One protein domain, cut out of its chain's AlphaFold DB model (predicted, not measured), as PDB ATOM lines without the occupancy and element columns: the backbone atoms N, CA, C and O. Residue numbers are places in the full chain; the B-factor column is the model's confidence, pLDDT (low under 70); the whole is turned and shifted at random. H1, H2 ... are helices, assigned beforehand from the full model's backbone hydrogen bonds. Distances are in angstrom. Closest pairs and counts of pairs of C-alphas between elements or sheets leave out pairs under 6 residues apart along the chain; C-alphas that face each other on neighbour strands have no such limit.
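AT A GLANCE: This is residues 281 to 320 of the 363 residues of an uncharacterized protein of Botrytis paeoniae (UniProt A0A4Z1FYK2). The model is a flat helical hairpin: H1 and H2 lie side by side, run opposite ways and are joined at one end by a loop, residues 298 to 304. They come together away from that loop, where residues 282 to 289 of H1 meet H2. The printed part has 40 residues, with H1 then H2 and no named strand, and its class is all helix. It is only just compact, close to loose, with a radius of gyration of the C-alphas of 10.4 A and spans of 32 by 19 by 7 A.

HOW THE PARTS SIT: H1, residues 281 to 297, touches H2, residues 305 to 320, with residues 282 to 289 alone. Their closest C-alphas, those of Val 285 and Lys 315, are 6.3 A apart. The two helices form a hairpin, at a shallow tilt of 12 degrees, opposite ways. In H1 and H2, every O i to N i+4 pair is within hydrogen-bond range.

IN THESE COORDINATES: H1 is 24.5 A long from C-alpha 281 at (5.376, -8.841, -0.766) to C-alpha 297. H2 is 22.5 A long and ends with C-alpha 320 at (16.267, -5.590, 5.043).

THE WHOLE: The C-alphas farthest apart, those of Gly 299 and Ala 320, are 32.6 A apart. The link is short, and the printed part has no cut. Mean pLDDT of the printed part is 93.8, and no printed residue is under 70.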
ATOM      1  N   ALA A 281       4.766 -10.100  -0.379       83.88
ATOM      2  CA  ALA A 281       5.376  -8.841  -0.766       83.88
ATOM      3  C   ALA A 281       6.713  -9.037  -1.503       83.88
ATOM      4  O   ALA A 281       6.973  -8.307  -2.455       83.88
ATOM      5  N   ASP A 282       7.501 -10.058  -1.146       85.94
ATOM      6  CA  ASP A 282       8.667 -10.465  -1.944       85.94
ATOM      7  C   ASP A 282       8.246 -10.904  -3.361       85.94
ATOM      8  O   ASP A 282       8.833 -10.441  -4.338       85.94
ATOM      9  N   GLU A 283       7.173 -11.700  -3.489       91.31
ATOM     10  CA  GLU A 283       6.595 -12.064  -4.795       91.31
ATOM     11  C   GLU A 283       6.186 -10.831  -5.612       91.31
ATOM     12  O   GLU A 283       6.490 -10.755  -6.796       91.31
ATOM     13  N   MET A 284       5.530  -9.843  -4.993       92.38
ATOM     14  CA  MET A 284       5.104  -8.626  -5.695       92.38
ATOM     15  C   MET A 284       6.286  -7.818  -6.237       92.38
ATOM     16  O   MET A 284       6.206  -7.271  -7.334       92.38
ATOM     17  N   VAL A 285       7.386  -7.729  -5.485       91.00
ATOM     18  CA  VAL A 285       8.590  -7.021  -5.945       91.00
ATOM     19  C   VAL A 285       9.235  -7.753  -7.124       91.00
ATOM     20  O   VAL A 285       9.661  -7.107  -8.084       91.00
ATOM     21  N   ASP A 286       9.265  -9.084  -7.085       92.88
ATOM     22  CA  ASP A 286       9.759  -9.901  -8.195       92.88
ATOM     23  C   ASP A 286       8.854  -9.790  -9.433       92.88
ATOM     24  O   ASP A 286       9.352  -9.627 -10.547       92.88
ATOM     25  N   GLU A 287       7.531  -9.785  -9.251       95.75
ATOM     26  CA  GLU A 287       6.562  -9.543 -10.326       95.75
ATOM     27  C   GLU A 287       6.778  -8.175 -10.990       95.75
ATOM     28  O   GLU A 287       6.786  -8.097 -12.218       95.75
ATOM     29  N   MET A 288       7.014  -7.106 -10.218       93.62
ATOM     30  CA  MET A 288       7.281  -5.775 -10.786       93.62
ATOM     31  C   MET A 288       8.582  -5.730 -11.597       93.62
ATOM     32  O   MET A 288       8.605  -5.129 -12.671       93.62
ATOM     33  N   ALA A 289       9.646  -6.383 -11.122       93.38
ATOM     34  CA  ALA A 289      10.906  -6.469 -11.861       93.38
ATOM     35  C   ALA A 289      10.741  -7.245 -13.179       93.38
ATOM     36  O   ALA A 289      11.206  -6.790 -14.226       93.38
ATOM     37  N   ASN A 290      10.016  -8.366 -13.143       95.75
ATOM     38  CA  ASN A 290       9.715  -9.166 -14.330       95.75
ATOM     39  C   ASN A 290       8.848  -8.399 -15.334       95.75
ATOM     40  O   ASN A 290       9.066  -8.502 -16.537       95.75
ATOM     41  N   LEU A 291       7.872  -7.619 -14.854       96.75
ATOM     42  CA  LEU A 291       6.991  -6.825 -15.708       96.75
ATOM     43  C   LEU A 291       7.758  -5.711 -16.431       96.75
ATOM     44  O   LEU A 291       7.524  -5.471 -17.614       96.75
ATOM     45  N   TYR A 292       8.699  -5.071 -15.733       96.06
ATOM     46  CA  TYR A 292       9.603  -4.098 -16.336       96.06
ATOM     47  C   TYR A 292      10.472  -4.748 -17.420       96.06
ATOM     48  O   TYR A 292      10.473  -4.290 -18.561       96.06
ATOM     49  N   GLU A 293      11.147  -5.860 -17.109       96.00
ATOM     50  CA  GLU A 293      11.996  -6.559 -18.078       96.00
ATOM     51  C   GLU A 293      11.197  -7.052 -19.293       96.00
ATOM     52  O   GLU A 293      11.648  -6.938 -20.435       96.00
ATOM     53  N   PHE A 294       9.984  -7.554 -19.066       97.56
ATOM     54  CA  PHE A 294       9.072  -7.959 -20.127       97.56
ATOM     55  C   PHE A 294       8.685  -6.782 -21.031       97.56
ATOM     56  O   PHE A 294       8.739  -6.909 -22.253       97.56
ATOM     57  N   GLY A 295       8.346  -5.626 -20.455       97.38
ATOM     58  CA  GLY A 295       8.015  -4.438 -21.236       97.38
ATOM     59  C   GLY A 295       9.202  -3.890 -22.034       97.38
ATOM     60  O   GLY A 295       9.018  -3.507 -23.187       97.38
ATOM     61  N   VAL A 296      10.425  -3.951 -21.490       96.75
ATOM     62  CA  VAL A 296      11.654  -3.615 -22.237       96.75
ATOM     63  C   VAL A 296      11.854  -4.569 -23.417       96.75
ATOM     64  O   VAL A 296      12.119  -4.128 -24.531       96.75
ATOM     65  N   ARG A 297      11.662  -5.882 -23.221       96.81
ATOM     66  CA  ARG A 297      11.773  -6.877 -24.307       96.81
ATOM     67  C   ARG A 297      10.742  -6.676 -25.415       96.81
ATOM     68  O   ARG A 297      11.030  -6.986 -26.567       96.81
ATOM     69  N   LEU A 298       9.555  -6.176 -25.078       97.62
ATOM     70  CA  LEU A 298       8.525  -5.828 -26.056       97.62
ATOM     71  C   LEU A 298       8.755  -4.470 -26.736       97.62
ATOM     72  O   LEU A 298       7.992  -4.119 -27.633       97.62
ATOM     73  N   GLY A 299       9.760  -3.696 -26.314       96.44
ATOM     74  CA  GLY A 299       9.964  -2.325 -26.782       96.44
ATOM     75  C   GLY A 299       8.880  -1.350 -26.306       96.44
ATOM     76  O   GLY A 299       8.697  -0.301 -26.912       96.44
ATOM     77  N   LEU A 300       8.138  -1.697 -25.245       96.38
ATOM     78  CA  LEU A 300       7.148  -0.813 -24.615       96.38
ATOM     79  C   LEU A 300       7.804   0.213 -23.684       96.38
ATOM     80  O   LEU A 300       7.224   1.265 -23.427       96.38
ATOM     81  N   PHE A 301       8.986  -0.114 -23.159       95.44
ATOM     82  CA  PHE A 301       9.777   0.751 -22.292       95.44
ATOM     83  C   PHE A 301      11.207   0.837 -22.812       95.44
ATOM     84  O   PHE A 301      11.770  -0.168 -23.254       95.44
ATOM     85  N   ASP A 302      11.804   2.020 -22.689       96.31
ATOM     86  CA  ASP A 302      13.230   2.196 -22.918       96.31
ATOM     87  C   ASP A 302      14.043   1.486 -21.830       96.31
ATOM     88  O   ASP A 302      13.597   1.292 -20.690       96.31
ATOM     89  N   GLN A 303      15.266   1.091 -22.187       96.00
ATOM     90  CA  GLN A 303      16.185   0.438 -21.267       96.00
ATOM     91  C   GLN A 303      16.792   1.460 -20.295       96.00
ATOM     92  O   GLN A 303      17.927   1.903 -20.438       96.00
ATOM     93  N   ASP A 304      15.998   1.832 -19.299       96.75
ATOM     94  CA  ASP A 304      16.375   2.733 -18.216       96.75
ATOM     95  C   ASP A 304      17.132   1.994 -17.093       96.75
ATOM     96  O   ASP A 304      16.562   1.257 -16.278       96.75
ATOM     97  N   ALA A 305      18.450   2.199 -17.049       94.44
ATOM     98  CA  ALA A 305      19.310   1.644 -16.008       94.44
ATOM     99  C   ALA A 305      18.968   2.184 -14.607       94.44
ATOM    100  O   ALA A 305      19.071   1.438 -13.632       94.44
ATOM    101  N   GLU A 306      18.511   3.435 -14.502       95.94
ATOM    102  CA  GLU A 306      18.174   4.072 -13.228       95.94
ATOM    103  C   GLU A 306      16.921   3.432 -12.620       95.94
ATOM    104  O   GLU A 306      16.903   3.084 -11.437       95.94
ATOM    105  N   LEU A 307      15.900   3.165 -13.439       92.62
ATOM    106  CA  LEU A 307      14.695   2.463 -12.996       92.62
ATOM    107  C   LEU A 307      14.990   1.019 -12.563       92.62
ATOM    108  O   LEU A 307      14.458   0.540 -11.554       92.62
ATOM    109  N   LYS A 308      15.870   0.321 -13.291       94.19
ATOM    110  CA  LYS A 308      16.306  -1.034 -12.928       94.19
ATOM    111  C   LYS A 308      17.027  -1.049 -11.574       94.19
ATOM    112  O   LYS A 308      16.730  -1.900 -10.728       94.19
ATOM    113  N   ASP A 309      17.912  -0.085 -11.337       95.38
ATOM    114  CA  ASP A 309      18.626   0.064 -10.066       95.38
ATOM    115  C   ASP A 309      17.699   0.501  -8.922       95.38
ATOM    116  O   ASP A 309      17.831   0.027  -7.785       95.38
ATOM    117  N   ALA A 310      16.698   1.337  -9.207       95.00
ATOM    118  CA  ALA A 310      15.667   1.712  -8.248       95.00
ATOM    119  C   ALA A 310      14.852   0.488  -7.795       95.00
ATOM    120  O   ALA A 310      14.675   0.279  -6.590       95.00
ATOM    121  N   LEU A 311      14.427  -0.377  -8.724       93.69
ATOM    122  CA  LEU A 311      13.729  -1.631  -8.407       93.69
ATOM    123  C   LEU A 311      14.605  -2.580  -7.573       93.69
ATOM    124  O   LEU A 311      14.142  -3.138  -6.572       93.69
ATOM    125  N   ALA A 312      15.891  -2.710  -7.914       93.56
ATOM    126  CA  ALA A 312      16.845  -3.488  -7.123       93.56
ATOM    127  C   ALA A 312      17.017  -2.920  -5.700       93.56
ATOM    128  O   ALA A 312      17.071  -3.667  -4.715       93.56
ATOM    129  N   THR A 313      17.036  -1.592  -5.569       95.75
ATOM    130  CA  THR A 313      17.125  -0.895  -4.281       95.75
ATOM    131  C   THR A 313      15.878  -1.118  -3.431       95.75
ATOM    132  O   THR A 313      15.998  -1.409  -2.238       95.75
ATOM    133  N   VAL A 314      14.683  -1.040  -4.026       93.19
ATOM    134  CA  VAL A 314      13.413  -1.345  -3.348       93.19
ATOM    135  C   VAL A 314      13.425  -2.780  -2.832       93.19
ATOM    136  O   VAL A 314      13.172  -2.994  -1.647       93.19
ATOM    137  N   LYS A 315      13.829  -3.749  -3.660       92.94
ATOM    138  CA  LYS A 315      13.966  -5.158  -3.260       92.94
ATOM    139  C   LYS A 315      14.918  -5.342  -2.080       92.94
ATOM    140  O   LYS A 315      14.605  -6.050  -1.122       92.94
ATOM    141  N   LYS A 316      16.077  -4.677  -2.110       93.31
ATOM    142  CA  LYS A 316      17.067  -4.735  -1.026       93.31
ATOM    143  C   LYS A 316      16.525  -4.138   0.273       93.31
ATOM    144  O   LYS A 316      16.666  -4.761   1.325       93.31
ATOM    145  N   LYS A 317      15.883  -2.965   0.206       91.06
ATOM    146  CA  LYS A 317      15.253  -2.312   1.367       91.06
ATOM    147  C   LYS A 317      14.126  -3.166   1.941       91.06
ATOM    148  O   LYS A 317      14.053  -3.336   3.153       91.06
ATOM    149  N   PHE A 318      13.306  -3.761   1.080       87.75
ATOM    150  CA  PHE A 318      12.217  -4.631   1.499       87.75
ATOM    151  C   PHE A 318      12.740  -5.864   2.246       87.75
ATOM    152  O   PHE A 318      12.305  -6.146   3.361       87.75
ATOM    153  N   ARG A 319      13.773  -6.531   1.714       86.81
ATOM    154  CA  ARG A 319      14.426  -7.662   2.394       86.81
ATOM    155  C   ARG A 319      15.106  -7.277   3.703       86.81
ATOM    156  O   ARG A 319      15.101  -8.079   4.633       86.81
ATOM    157  N   ALA A 320      15.694  -6.085   3.792       87.69
ATOM    158  CA  ALA A 320      16.267  -5.590   5.043       87.69
ATOM    159  C   ALA A 320      15.181  -5.454   6.122       87.69
ATOM    160  O   ALA A 320      15.335  -6.013   7.203       87.69
TER     161      ALA A 320